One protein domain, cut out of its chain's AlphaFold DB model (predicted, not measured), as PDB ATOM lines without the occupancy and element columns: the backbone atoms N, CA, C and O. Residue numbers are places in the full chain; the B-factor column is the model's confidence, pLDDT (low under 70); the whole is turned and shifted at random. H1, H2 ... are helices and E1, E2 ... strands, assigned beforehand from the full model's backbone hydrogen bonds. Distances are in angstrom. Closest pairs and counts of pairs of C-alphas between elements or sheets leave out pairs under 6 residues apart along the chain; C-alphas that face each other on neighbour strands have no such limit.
ATOM      1  N   ASP A   4     131.375 170.934 171.152       89.00
ATOM      2  CA  ASP A   4     130.363 171.627 170.340       89.00
ATOM      3  C   ASP A   4     129.389 170.643 169.669       89.00
ATOM      4  O   ASP A   4     128.166 170.833 169.678       89.00
ATOM      5  N   ASP A   5     129.925 169.538 169.143       90.44
ATOM      6  CA  ASP A   5     129.147 168.439 168.563       90.44
ATOM      7  C   ASP A   5     128.227 167.792 169.611       90.44
ATOM      8  O   ASP A   5     127.075 167.447 169.317       90.44
ATOM      9  N   ALA A   6     128.730 167.629 170.839       92.56
ATOM     10  CA  ALA A   6     127.984 167.064 171.954       92.56
ATOM     11  C   ALA A   6     126.829 167.970 172.385       92.56
ATOM     12  O   ALA A   6     125.697 167.513 172.549       92.56
ATOM     13  N   MET A   7     127.108 169.265 172.524       93.19
ATOM     14  CA  MET A   7     126.124 170.271 172.910       93.19
ATOM     15  C   MET A   7     125.007 170.383 171.873       93.19
ATOM     16  O   MET A   7     123.829 170.395 172.237       93.19
ATOM     17  N   ALA A   8     125.354 170.390 170.583       93.19
ATOM     18  CA  ALA A   8     124.370 170.392 169.506       93.19
ATOM     19  C   ALA A   8     123.491 169.129 169.527       93.19
ATOM     20  O   ALA A   8     122.272 169.219 169.380       93.19
ATOM     21  N   TRP A   9     124.087 167.953 169.745       95.12
ATOM     22  CA  TRP A   9     123.346 166.697 169.871       95.12
ATOM     23  C   TRP A   9     122.355 166.716 171.042       95.12
ATOM     24  O   TRP A   9     121.169 166.445 170.839       95.12
ATOM     25  N   LEU A  10     122.810 167.078 172.245       94.88
ATOM     26  CA  LEU A  10     121.966 167.127 173.443       94.88
ATOM     27  C   LEU A  10     120.847 168.168 173.317       94.88
ATOM     28  O   LEU A  10     119.717 167.914 173.738       94.88
ATOM     29  N   ALA A  11     121.128 169.314 172.690       93.75
ATOM     30  CA  ALA A  11     120.114 170.324 172.413       93.75
ATOM     31  C   ALA A  11     118.979 169.755 171.548       93.75
ATOM     32  O   ALA A  11     117.814 169.920 171.903       93.75
ATOM     33  N   ILE A  12     119.310 169.015 170.483       94.88
ATOM     34  CA  ILE A  12     118.327 168.377 169.590       94.88
ATOM     35  C   ILE A  12     117.497 167.316 170.329       94.88
ATOM     36  O   ILE A  12     116.292 167.203 170.098       94.88
ATOM     37  N   GLU A  13     118.100 166.548 171.241       94.06
ATOM     38  CA  GLU A  13     117.376 165.556 172.051       94.06
ATOM     39  C   GLU A  13     116.295 166.191 172.942       94.06
ATOM     40  O   GLU A  13     115.193 165.643 173.089       94.06
ATOM     41  N   ILE A  14     116.588 167.373 173.488       91.50
ATOM     42  CA  ILE A  14     115.679 168.130 174.353       91.50
ATOM     43  C   ILE A  14     114.630 168.883 173.527       91.50
ATOM     44  O   ILE A  14     113.433 168.748 173.787       91.50
ATOM     45  N   SER A  15     115.053 169.659 172.525       89.50
ATOM     46  CA  SER A  15     114.154 170.490 171.713       89.50
ATOM     47  C   SER A  15     113.299 169.675 170.746       89.50
ATOM     48  O   SER A  15     112.266 170.146 170.277       89.50
ATOM     49  N   GLY A  16     113.719 168.447 170.440       88.38
ATOM     50  CA  GLY A  16     113.130 167.630 169.392       88.38
ATOM     51  C   GLY A  16     113.665 167.972 168.005       88.38
ATOM     52  O   GLY A  16     114.354 168.965 167.779       88.38
ATOM     53  N   TYR A  17     113.321 167.107 167.053       92.19
ATOM     54  CA  TYR A  17     113.881 167.111 165.702       92.19
ATOM     55  C   TYR A  17     113.039 167.920 164.702       92.19
ATOM     56  O   TYR A  17     113.468 168.122 163.566       92.19
ATOM     57  N   GLU A  18     111.846 168.374 165.095       87.25
ATOM     58  CA  GLU A  18     110.917 169.116 164.232       87.25
ATOM     59  C   GLU A  18     111.534 170.398 163.644       87.25
ATOM     60  O   GLU A  18     111.497 170.534 162.421       87.25
ATOM     61  N   PRO A  19     112.224 171.268 164.419       87.94
ATOM     62  CA  PRO A  19     112.893 172.452 163.864       87.94
ATOM     63  C   PRO A  19     114.005 172.117 162.859       87.94
ATOM     64  O   PRO A  19     114.442 172.966 162.087       87.94
ATOM     65  N   HIS A  20     114.470 170.869 162.871       87.44
ATOM     66  CA  HIS A  20     115.544 170.358 162.030       87.44
ATOM     67  C   HIS A  20     115.029 169.455 160.906       87.44
ATOM     68  O   HIS A  20     115.830 168.764 160.272       87.44
ATOM     69  N   THR A  21     113.716 169.436 160.667       88.75
ATOM     70  CA  THR A  21     113.063 168.611 159.649       88.75
ATOM     71  C   THR A  21     112.466 169.493 158.557       88.75
ATOM     72  O   THR A  21     111.773 170.468 158.821       88.75
ATOM     73  N   THR A  22     112.734 169.138 157.303       86.06
ATOM     74  CA  THR A  22     112.207 169.813 156.109       86.06
ATOM     75  C   THR A  22     111.431 168.822 155.241       86.06
ATOM     76  O   THR A  22     111.393 167.627 155.532       86.06
ATOM     77  N   ALA A  23     110.868 169.286 154.121       82.12
ATOM     78  CA  ALA A  23     110.252 168.405 153.124       82.12
ATOM     79  C   ALA A  23     111.230 167.356 152.550       82.12
ATOM     80  O   ALA A  23     110.799 166.298 152.103       82.12
ATOM     81  N   ALA A  24     112.541 167.625 152.597       81.56
ATOM     82  CA  ALA A  24     113.590 166.690 152.190       81.56
ATOM     83  C   ALA A  24     114.007 165.709 153.309       81.56
ATOM     84  O   ALA A  24     114.885 164.875 153.099       81.56
ATOM     85  N   GLY A  25     113.393 165.803 154.492       85.56
ATOM     86  CA  GLY A  25     113.709 164.998 155.668       85.56
ATOM     87  C   GLY A  25     114.490 165.760 156.739       85.56
ATOM     88  O   GLY A  25     114.530 166.994 156.769       85.56
ATOM     89  N   VAL A  26     115.080 164.997 157.658       90.62
ATOM     90  CA  VAL A  26     115.851 165.510 158.797       90.62
ATOM     91  C   VAL A  26     117.207 166.031 158.312       90.62
ATOM     92  O   VAL A  26     117.888 165.374 157.526       90.62
ATOM     93  N   SER A  27     117.614 167.209 158.782       92.25
ATOM     94  CA  SER A  27     118.918 167.800 158.466       92.25
ATOM     95  C   SER A  27     120.077 166.885 158.880       92.25
ATOM     96  O   SER A  27     119.953 166.075 159.796       92.25
ATOM     97  N   ARG A  28     121.243 167.032 158.240       92.00
ATOM     98  CA  ARG A  28     122.419 166.192 158.521       92.00
ATOM     99  C   ARG A  28     122.854 166.199 160.003       92.00
ATOM    100  O   ARG A  28     123.107 165.106 160.510       92.00
ATOM    101  N   PRO A  29     122.910 167.345 160.718       91.19
ATOM    102  CA  PRO A  29     123.251 167.356 162.145       91.19
ATOM    103  C   PRO A  29     122.229 166.604 162.999       91.19
ATOM    104  O   PRO A  29     122.598 165.789 163.840       91.19
ATOM    105  N   ALA A  30     120.938 166.799 162.723       93.50
ATOM    106  CA  ALA A  30     119.886 166.079 163.424       93.50
ATOM    107  C   ALA A  30     119.885 164.582 163.072       93.50
ATOM    108  O   ALA A  30     119.710 163.747 163.944       93.50
ATOM    109  N   TRP A  31     120.193 164.186 161.840       95.06
ATOM    110  CA  TRP A  31     120.371 162.769 161.520       95.06
ATOM    111  C   TRP A  31     121.538 162.138 162.294       95.06
ATOM    112  O   TRP A  31     121.413 161.025 162.806       95.06
ATOM    113  N   ALA A  32     122.660 162.854 162.424       93.94
ATOM    114  CA  ALA A  32     123.790 162.406 163.233       93.94
ATOM    115  C   ALA A  32     123.401 162.260 164.714       93.94
ATOM    116  O   ALA A  32     123.723 161.242 165.321       93.94
ATOM    117  N   ALA A  33     122.648 163.216 165.267       95.06
ATOM    118  CA  ALA A  33     122.065 163.124 166.606       95.06
ATOM    119  C   ALA A  33     121.178 161.875 166.769       95.06
ATOM    120  O   ALA A  33     121.364 161.100 167.706       95.06
ATOM    121  N   ALA A  34     120.287 161.606 165.806       95.31
ATOM    122  CA  ALA A  34     119.424 160.425 165.835       95.31
ATOM    123  C   ALA A  34     120.220 159.117 165.803       95.31
ATOM    124  O   ALA A  34     119.864 158.158 166.488       95.31
ATOM    125  N   ALA A  35     121.284 159.063 165.002       95.25
ATOM    126  CA  ALA A  35     122.157 157.901 164.931       95.25
ATOM    127  C   ALA A  35     122.893 157.666 166.259       95.25
ATOM    128  O   ALA A  35     122.909 156.530 166.732       95.25
ATOM    129  N   ARG A  36     123.431 158.728 166.880       94.50
ATOM    130  CA  ARG A  36     124.105 158.661 168.192       94.50
ATOM    131  C   ARG A  36     123.167 158.169 169.292       94.50
ATOM    132  O   ARG A  36     123.546 157.315 170.077       94.50
ATOM    133  N   SER A  37     121.918 158.624 169.294       96.31
ATOM    134  CA  SER A  37     120.904 158.180 170.261       96.31
ATOM    135  C   SER A  37     120.238 156.843 169.909       96.31
ATOM    136  O   SER A  37     119.200 156.499 170.477       96.31
ATOM    137  N   HIS A  38     120.762 156.110 168.921       95.19
ATOM    138  CA  HIS A  38     120.213 154.836 168.440       95.19
ATOM    139  C   HIS A  38     118.715 154.897 168.075       95.19
ATOM    140  O   HIS A  38     117.947 153.957 168.300       95.19
ATOM    141  N   ARG A  39     118.288 156.021 167.488       94.19
ATOM    142  CA  ARG A  39     116.909 156.276 167.033       94.19
ATOM    143  C   ARG A  39     116.658 155.822 165.592       94.19
ATOM    144  O   ARG A  39     115.509 155.872 165.145       94.19
ATOM    145  N   VAL A  40     117.707 155.447 164.859       95.12
ATOM    146  CA  VAL A  40     117.638 155.055 163.443       95.12
ATOM    147  C   VAL A  40     117.242 153.586 163.316       95.12
ATOM    148  O   VAL A  40     117.799 152.724 163.993       95.12
ATOM    149  N   PHE A  41     116.290 153.302 162.436       92.81
ATOM    150  CA  PHE A  41     115.798 151.965 162.118       92.81
ATOM    151  C   PHE A  41     115.540 151.845 160.612       92.81
ATOM    152  O   PHE A  41     115.398 152.854 159.922       92.81
ATOM    153  N   GLU A  42     115.479 150.621 160.100       94.25
ATOM    154  CA  GLU A  42     115.082 150.347 158.714       94.25
ATOM    155  C   GLU A  42     113.588 150.021 158.666       94.25
ATOM    156  O   GLU A  42     113.069 149.313 159.534       94.25
ATOM    157  N   ASP A  43     112.876 150.603 157.703       89.69
ATOM    158  CA  ASP A  43     111.474 150.281 157.455       89.69
ATOM    159  C   ASP A  43     111.319 149.007 156.602       89.69
ATOM    160  O   ASP A  43     112.297 148.377 156.199       89.69
ATOM    161  N   GLY A  44     110.070 148.599 156.349       85.31
ATOM    162  CA  GLY A  44     109.765 147.389 155.577       85.31
ATOM    163  C   GLY A  44     110.234 147.426 154.118       85.31
ATOM    164  O   GLY A  44     110.361 146.367 153.509       85.31
ATOM    165  N   ASP A  45     110.536 148.614 153.590       88.62
ATOM    166  CA  ASP A  45     111.054 148.828 152.237       88.62
ATOM    167  C   ASP A  45     112.595 148.955 152.227       88.62
ATOM    168  O   ASP A  45     113.202 149.209 151.186       88.62
ATOM    169  N   GLY A  46     113.247 148.783 153.386       89.50
ATOM    170  CA  GLY A  46     114.696 148.910 153.565       89.50
ATOM    171  C   GLY A  46     115.196 150.356 153.661       89.50
ATOM    172  O   GLY A  46     116.405 150.591 153.694       89.50
ATOM    173  N   ALA A  47     114.302 151.347 153.714       90.62
ATOM    174  CA  ALA A  47     114.685 152.742 153.868       90.62
ATOM    175  C   ALA A  47     114.967 153.069 155.342       90.62
ATOM    176  O   ALA A  47     114.196 152.748 156.250       90.62
ATOM    177  N   LYS A  48     116.083 153.761 155.597       92.88
ATOM    178  CA  LYS A  48     116.447 154.204 156.948       92.88
ATOM    179  C   LYS A  48     115.567 155.371 157.380       92.88
ATOM    180  O   LYS A  48     115.484 156.387 156.691       92.88
ATOM    181  N   ARG A  49     114.967 155.260 158.562       91.69
ATOM    182  CA  ARG A  49     114.164 156.299 159.217       91.69
ATOM    183  C   ARG A  49     114.626 156.511 160.652       91.69
ATOM    184  O   ARG A  49     115.283 155.657 161.232       91.69
ATOM    185  N   ALA A  50     114.264 157.649 161.236       92.44
ATOM    186  CA  ALA A  50     114.578 157.981 162.622       92.44
ATOM    187  C   ALA A  50     113.310 158.298 163.420       92.44
ATOM    188  O   ALA A  50     112.360 158.881 162.893       92.44
ATOM    189  N   LYS A  51     113.293 157.937 164.706       92.75
ATOM    190  CA  LYS A  51     112.258 158.383 165.652       92.75
ATOM    191  C   LYS A  51     112.589 159.799 166.143       92.75
ATOM    192  O   LYS A  51     113.557 159.987 166.874       92.75
ATOM    193  N   THR A  52     111.779 160.778 165.748       92.94
ATOM    194  CA  THR A  52     112.069 162.224 165.856       92.94
ATOM    195  C   THR A  52     111.403 162.942 167.034       92.94
ATOM    196  O   THR A  52     111.637 164.133 167.242       92.94
ATOM    197  N   ALA A  53     110.581 162.248 167.826       91.44
ATOM    198  CA  ALA A  53     109.988 162.827 169.031       91.44
ATOM    199  C   ALA A  53     111.080 163.197 170.052       91.44
ATOM    200  O   ALA A  53     112.011 162.412 170.269       91.44
ATOM    201  N   SER A  54     110.964 164.375 170.677       93.06
ATOM    202  CA  SER A  54     111.872 164.796 171.754       93.06
ATOM    203  C   SER A  54     111.802 163.839 172.941       93.06
ATOM    204  O   SER A  54     110.822 163.107 173.106       93.06
ATOM    205  N   VAL A  55     112.826 163.855 173.793       93.88
ATOM    206  CA  VAL A  55     112.853 163.042 175.022       93.88
ATOM    207  C   VAL A  55     111.621 163.307 175.890       93.88
ATOM    208  O   VAL A  55     110.943 162.368 176.309       93.88
ATOM    209  N   SER A  56     111.266 164.580 176.089       93.06
ATOM    210  CA  SER A  56     110.082 164.965 176.863       93.06
ATOM    211  C   SER A  56     108.781 164.480 176.220       93.06
ATOM    212  O   SER A  56     107.879 164.032 176.926       93.06
ATOM    213  N   HIS A  57     108.681 164.519 174.888       94.25
ATOM    214  CA  HIS A  57     107.504 164.018 174.182       94.25
ATOM    215  C   HIS A  57     107.401 162.490 174.295       94.25
ATOM    216  O   HIS A  57     106.334 161.978 174.615       94.25
ATOM    217  N   LEU A  58     108.500 161.751 174.123       94.81
ATOM    218  CA  LEU A  58     108.515 160.296 174.312       94.81
ATOM    219  C   LEU A  58     108.061 159.906 175.722       94.81
ATOM    220  O   LEU A  58     107.195 159.042 175.863       94.81
ATOM    221  N   ALA A  59     108.585 160.580 176.749       95.81
ATOM    222  CA  ALA A  59     108.170 160.366 178.133       95.81
ATOM    223  C   ALA A  59     106.668 160.644 178.321       95.81
ATOM    224  O   ALA A  59     105.948 159.813 178.874       95.81
ATOM    225  N   ALA A  60     106.164 161.756 177.781       96.75
ATOM    226  CA  ALA A  60     104.743 162.090 177.841       96.75
ATOM    227  C   ALA A  60     103.856 161.066 177.108       96.75
ATOM    228  O   ALA A  60     102.787 160.715 177.608       96.75
ATOM    229  N   MET A  61     104.287 160.546 175.953       96.00
ATOM    230  CA  MET A  61     103.556 159.506 175.216       96.00
ATOM    231  C   MET A  61     103.501 158.189 175.987       96.00
ATOM    232  O   MET A  61     102.476 157.510 175.966       96.00
ATOM    233  N   VAL A  62     104.593 157.817 176.656       97.62
ATOM    234  CA  VAL A  62     104.639 156.623 177.505       97.62
ATOM    235  C   VAL A  62     103.672 156.772 178.679       97.62
ATOM    236  O   VAL A  62     102.842 155.887 178.892       97.62
ATOM    237  N   GLU A  63     103.722 157.894 179.397       97.62
ATOM    238  CA  GLU A  63     102.835 158.151 180.538       97.62
ATOM    239  C   GLU A  63     101.362 158.228 180.121       97.62
ATOM    240  O   GLU A  63     100.506 157.550 180.693       97.62
ATOM    241  N   SER A  64     101.059 158.968 179.051       96.81
ATOM    242  CA  SER A  64      99.710 159.038 178.483       96.81
ATOM    243  C   SER A  64      99.206 157.661 178.042       96.81
ATOM    244  O   SER A  64      98.064 157.291 178.323       96.81
ATOM    245  N   GLY A  65     100.069 156.860 177.410       96.06
ATOM    246  CA  GLY A  65      99.759 155.491 177.020       96.06
ATOM    247  C   GLY A  65      99.422 154.607 178.221       96.06
ATOM    248  O   GLY A  65      98.428 153.884 178.180       96.06
ATOM    249  N   ARG A  66     100.198 154.683 179.310       95.62
ATOM    250  CA  ARG A  66      99.937 153.931 180.551       95.62
ATOM    251  C   ARG A  66      98.585 154.302 181.164       95.62
ATOM    252  O   ARG A  66      97.819 153.407 181.521       95.62
ATOM    253  N   LEU A  67      98.259 155.594 181.216       95.69
ATOM    254  CA  LEU A  67      96.958 156.073 181.698       95.69
ATOM    255  C   LEU A  67      95.805 155.568 180.821       95.69
ATOM    256  O   LEU A  67      94.812 155.054 181.336       95.69
ATOM    257  N   ARG A  68      95.952 155.640 179.492       93.50
ATOM    258  CA  ARG A  68      94.953 155.120 178.546       93.50
ATOM    259  C   ARG A  68      94.781 153.606 178.672       93.50
ATOM    260  O   ARG A  68      93.654 153.116 178.670       93.50
ATOM    261  N   MET A  69      95.875 152.862 178.825       92.25
ATOM    262  CA  MET A  69      95.846 151.413 179.039       92.25
ATOM    263  C   MET A  69      95.029 151.051 180.283       92.25
ATOM    264  O   MET A  69      94.206 150.140 180.219       92.25
ATOM    265  N   ALA A  70      95.219 151.781 181.386       89.62
ATOM    266  CA  ALA A  70      94.453 151.578 182.612       89.62
ATOM    267  C   ALA A  70      92.964 151.926 182.434       89.62
ATOM    268  O   ALA A  70      92.103 151.172 182.881       89.62
ATOM    269  N   ALA A  71      92.654 153.027 181.743       89.56
ATOM    270  CA  ALA A  71      91.279 153.470 181.504       89.56
ATOM    271  C   ALA A  71      90.497 152.574 180.521       89.56
ATOM    272  O   ALA A  71      89.279 152.478 180.617       89.56
ATOM    273  N   SER A  72      91.188 151.906 179.594       87.50
ATOM    274  CA  SER A  72      90.591 151.021 178.576       87.50
ATOM    275  C   SER A  72      90.346 149.580 179.049       87.50
ATOM    276  O   SER A  72      90.084 148.697 178.229       87.50
ATOM    277  N   ARG A  98      93.754 148.130 173.363       91.00
ATOM    278  CA  ARG A  98      94.798 147.795 174.332       91.00
ATOM    279  C   ARG A  98      96.067 147.312 173.643       91.00
ATOM    280  O   ARG A  98      97.142 147.803 173.968       91.00
ATOM    281  N   LYS A  99      95.967 146.423 172.653       92.31
ATOM    282  CA  LYS A  99      97.138 145.962 171.893       92.31
ATOM    283  C   LYS A  99      97.882 147.131 171.232       92.31
ATOM    284  O   LYS A  99      99.095 147.239 171.392       92.31
ATOM    285  N   VAL A 100      97.160 148.038 170.571       92.62
ATOM    286  CA  VAL A 100      97.751 149.222 169.917       92.62
ATOM    287  C   VAL A 100      98.449 150.135 170.930       92.62
ATOM    288  O   VAL A 100      99.574 150.580 170.698       92.62
ATOM    289  N   VAL A 101      97.816 150.396 172.077       94.19
ATOM    290  CA  VAL A 101      98.407 151.226 173.139       94.19
ATOM    291  C   VAL A 101      99.641 150.551 173.745       94.19
ATOM    292  O   VAL A 101     100.648 151.219 173.976       94.19
ATOM    293  N   GLN A 102      99.610 149.232 173.957       95.12
ATOM    294  CA  GLN A 102     100.752 148.472 174.473       95.12
ATOM    295  C   GLN A 102     101.962 148.551 173.534       95.12
ATOM    296  O   GLN A 102     103.070 148.833 173.987       95.12
ATOM    297  N   GLU A 103     101.757 148.330 172.235       95.31
ATOM    298  CA  GLU A 103     102.819 148.398 171.224       95.31
ATOM    299  C   GLU A 103     103.434 149.803 171.142       95.31
ATOM    300  O   GLU A 103     104.659 149.945 171.060       95.31
ATOM    301  N   ALA A 104     102.606 150.849 171.244       94.62
ATOM    302  CA  ALA A 104     103.070 152.231 171.292       94.62
ATOM    303  C   ALA A 104     103.917 152.520 172.546       94.62
ATOM    304  O   ALA A 104     104.984 153.125 172.429       94.62
ATOM    305  N   ILE A 105     103.489 152.053 173.728       97.19
ATOM    306  CA  ILE A 105     104.258 152.195 174.979       97.19
ATOM    307  C   ILE A 105     105.618 151.512 174.847       97.19
ATOM    308  O   ILE A 105     106.633 152.146 175.116       97.19
ATOM    309  N   ILE A 106     105.653 150.246 174.413       96.88
ATOM    310  CA  ILE A 106     106.901 149.477 174.273       96.88
ATOM    311  C   ILE A 106     107.850 150.178 173.300       96.88
ATOM    312  O   ILE A 106     109.035 150.337 173.591       96.88
ATOM    313  N   THR A 107     107.328 150.638 172.162       95.00
ATOM    314  CA  THR A 107     108.133 151.325 171.149       95.00
ATOM    315  C   THR A 107     108.720 152.626 171.692       95.00
ATOM    316  O   THR A 107     109.921 152.852 171.554       95.00
ATOM    317  N   ASN A 108     107.903 153.477 172.318       96.19
ATOM    318  CA  ASN A 108     108.350 154.783 172.808       96.19
ATOM    319  C   ASN A 108     109.282 154.660 174.017       96.19
ATOM    320  O   ASN A 108     110.298 155.351 174.058       96.19
ATOM    321  N   GLN A 109     108.990 153.746 174.948       97.69
ATOM    322  CA  GLN A 109     109.874 153.436 176.071       97.69
ATOM    323  C   GLN A 109     111.223 152.917 175.563       97.69
ATOM    324  O   GLN A 109     112.258 153.411 175.985       97.69
ATOM    325  N   GLY A 110     111.230 152.003 174.587       96.94
ATOM    326  CA  GLY A 110     112.475 151.481 174.023       96.94
ATOM    327  C   GLY A 110     113.325 152.541 173.314       96.94
ATOM    328  O   GLY A 110     114.547 152.444 173.309       96.94
ATOM    329  N   VAL A 111     112.713 153.568 172.712       96.00
ATOM    330  CA  VAL A 111     113.464 154.721 172.181       96.00
ATOM    331  C   VAL A 111     114.007 155.579 173.323       96.00
ATOM    332  O   VAL A 111     115.170 155.964 173.278       96.00
ATOM    333  N   LEU A 112     113.193 155.852 174.346       96.00
ATOM    334  CA  LEU A 112     113.601 156.634 175.512       96.00
ATOM    335  C   LEU A 112     114.798 155.998 176.236       96.00
ATOM    336  O   LEU A 112     115.772 156.689 176.517       96.00
ATOM    337  N   ASP A 113     114.762 154.684 176.459       96.94
ATOM    338  CA  ASP A 113     115.836 153.940 177.126       96.94
ATOM    339  C   ASP A 113     117.147 153.988 176.328       96.94
ATOM    340  O   ASP A 113     118.219 154.148 176.905       96.94
ATOM    341  N   ARG A 114     117.075 153.910 174.991       96.44
ATOM    342  CA  ARG A 114     118.253 154.054 174.117       96.44
ATOM    343  C   ARG A 114     118.869 155.446 174.200       96.44
ATOM    344  O   ARG A 114     120.088 155.562 174.262       96.44
ATOM    345  N   VAL A 115     118.037 156.487 174.225       95.94
ATOM    346  CA  VAL A 115     118.507 157.872 174.357       95.94
ATOM    347  C   VAL A 115     119.164 158.085 175.718       95.94
ATOM    348  O   VAL A 115     120.260 158.632 175.786       95.94
ATOM    349  N   LEU A 116     118.529 157.611 176.795       95.88
ATOM    350  CA  LEU A 116     119.099 157.659 178.142       95.88
ATOM    351  C   LEU A 116     120.428 156.901 178.222       95.88
ATOM    352  O   LEU A 116     121.375 157.407 178.817       95.88
ATOM    353  N   GLY A 117     120.514 155.731 177.583       96.81
ATOM    354  CA  GLY A 117     121.749 154.960 177.468       96.81
ATOM    355  C   GLY A 117     122.867 155.743 176.780       96.81
ATOM    356  O   GLY A 117     123.957 155.845 177.336       96.81
ATOM    357  N   ALA A 118     122.583 156.365 175.633       96.12
ATOM    358  CA  ALA A 118     123.563 157.169 174.901       96.12
ATOM    359  C   ALA A 118     124.038 158.394 175.708       96.12
ATOM    360  O   ALA A 118     125.230 158.689 175.755       96.12
ATOM    361  N   ILE A 119     123.121 159.090 176.392       95.00
ATOM    362  CA  ILE A 119     123.464 160.223 177.270       95.00
ATOM    363  C   ILE A 119     124.336 159.754 178.441       95.00
ATOM    364  O   ILE A 119     125.320 160.411 178.779       95.00
ATOM    365  N   HIS A 120     123.993 158.621 179.056       96.06
ATOM    366  CA  HIS A 120     124.769 158.047 180.151       96.06
ATOM    367  C   HIS A 120     126.176 157.631 179.703       96.06
ATOM    368  O   HIS A 120     127.141 157.867 180.430       96.06
ATOM    369  N   GLU A 121     126.307 157.024 178.522       94.62
ATOM    370  CA  GLU A 121     127.598 156.653 177.934       94.62
ATOM    371  C   GLU A 121     128.488 157.886 177.744       94.62
ATOM    372  O   GLU A 121     129.600 157.917 178.269       94.62
ATOM    373  N   TYR A 122     127.955 158.943 177.124       94.50
ATOM    374  CA  TYR A 122     128.662 160.213 176.964       94.50
ATOM    375  C   TYR A 122     129.078 160.833 178.307       94.50
ATOM    376  O   TYR A 122     130.228 161.234 178.487       94.50
ATOM    377  N   ALA A 123     128.160 160.892 179.277       94.56
ATOM    378  CA  ALA A 123     128.455 161.447 180.597       94.56
ATOM    379  C   ALA A 123     129.531 160.634 181.337       94.56
ATOM    380  O   ALA A 123     130.377 161.209 182.019       94.56
ATOM    381  N   SER A 124     129.525 159.307 181.179       94.62
ATOM    382  CA  SER A 124     130.523 158.412 181.774       94.62
ATOM    383  C   SER A 124     131.901 158.600 181.141       94.62
ATOM    384  O   SER A 124     132.893 158.679 181.863       94.62
ATOM    385  N   GLU A 125     131.966 158.712 179.811       92.25
ATOM    386  CA  GLU A 125     133.200 159.000 179.069       92.25
ATOM    387  C   GLU A 125     133.817 160.322 179.545       92.25
ATOM    388  O   GLU A 125     134.962 160.339 180.000       92.25
ATOM    389  N   LYS A 126     133.030 161.407 179.569       91.81
ATOM    390  CA  LYS A 126     133.496 162.726 180.026       91.81
ATOM    391  C   LYS A 126     133.879 162.756 181.500       91.81
ATOM    392  O   LYS A 126     134.878 163.376 181.856       91.81
ATOM    393  N   TYR A 127     133.131 162.070 182.360       91.81
ATOM    394  CA  TYR A 127     133.500 161.941 183.766       91.81
ATOM    395  C   TYR A 127     134.872 161.279 183.925       91.81
ATOM    396  O   TYR A 127     135.691 161.763 184.704       91.81
ATOM    397  N   LEU A 128     135.147 160.201 183.184       89.50
ATOM    398  CA  LEU A 128     136.447 159.535 183.228       89.50
ATOM    399  C   LEU A 128     137.563 160.440 182.694       89.50
ATOM    400  O   LEU A 128     138.584 160.570 183.367       89.50
ATOM    401  N   GLU A 129     137.361 161.102 181.550       88.50
ATOM    402  CA  GLU A 129     138.322 162.067 180.988       88.50
ATOM    403  C   GLU A 129     138.695 163.152 182.012       88.50
ATOM    404  O   GLU A 129     139.876 163.348 182.315       88.50
ATOM    405  N   LEU A 130     137.693 163.798 182.615       89.88
ATOM    406  CA  LEU A 130     137.891 164.848 183.616       89.88
ATOM    407  C   LEU A 130     138.530 164.311 184.900       89.88
ATOM    408  O   LEU A 130     139.429 164.940 185.455       89.88
ATOM    409  N   ARG A 131     138.112 163.130 185.367       86.88
ATOM    410  CA  ARG A 131     138.643 162.511 186.587       86.88
ATOM    411  C   ARG A 131     140.125 162.171 186.463       86.88
ATOM    412  O   ARG A 131     140.848 162.280 187.460       86.88
ATOM    413  N   PHE A 132     140.567 161.724 185.285       79.44
ATOM    414  CA  PHE A 132     141.983 161.483 185.012       79.44
ATOM    415  C   PHE A 132     142.763 162.793 184.895       79.44
ATOM    416  O   PHE A 132     143.853 162.875 185.460       79.44
ATOM    417  N   GLY A 133     142.194 163.812 184.243       83.06
ATOM    418  CA  GLY A 133     142.780 165.153 184.182       83.06
ATOM    419  C   GLY A 133     143.050 165.732 185.573       83.06
ATOM    420  O   GLY A 133     144.197 166.028 185.903       83.06
ATOM    421  N   ASP A 134     142.025 165.762 186.426       87.12
ATOM    422  CA  ASP A 134     142.093 166.296 187.793       87.12
ATOM    423  C   ASP A 134     143.136 165.573 188.668       87.12
ATOM    424  O   ASP A 134     143.896 166.199 189.410       87.12
TER     425      ASP A 134
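This is residues 4 to 72 and 98 to 134 of the 319 residues of an uncharacterized protein of Mycobacteroides chelonae (UniProt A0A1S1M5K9). H3 folds back along residues 98 to 115 of the long helix H4, while H1, H2 and the small hairpin E1-E2 make a head over H4's middle; residues 123 to 134 of H4 stick out. The printed part has 106 residues, with four named helices and two antiparallel strands, in order H1, H2, E1, E2, H3, H4: mostly helix. It is only just loose, close to compact, with a radius of gyration of the C-alphas of 15.9 A, spanning 54 by 34 by 24 A.

H1, residues 4 to 15, touches H2, residues 28 to 36, with residues 9 to 13 alone, about perpendicular at 83 degrees; the closest C-alphas, of Trp 9 and Ala 33, are 5.0 A apart. In the hairpin of E1, residues 40 to 42, and E2, residues 48 to 50, N 41 and O 49 are within hydrogen-bond range at 2.8 A. H3, residues 55 to 71, touches H4, residues 98 to 134, opposite ways at a shallow tilt of 34 degrees, only just short of steep; the closest C-alphas, of Val 62 and Ile 105, are 5.1 A apart. Every O i to N i+4 pair in H1, H2, H3 and H4 is within range.

H1 begins at C-alpha 4 (130.363, 171.627, 170.340). H3 is 24.5 A long; H4, 52.5 A, ends at C-alpha 134 (142.093, 166.296, 187.793).

Residues 73 to 97 are not printed; C-alphas 72 and 98 are 6.8 A apart across the cut. The link H1 to H2 is long. No printed residue is under 70 in pLDDT.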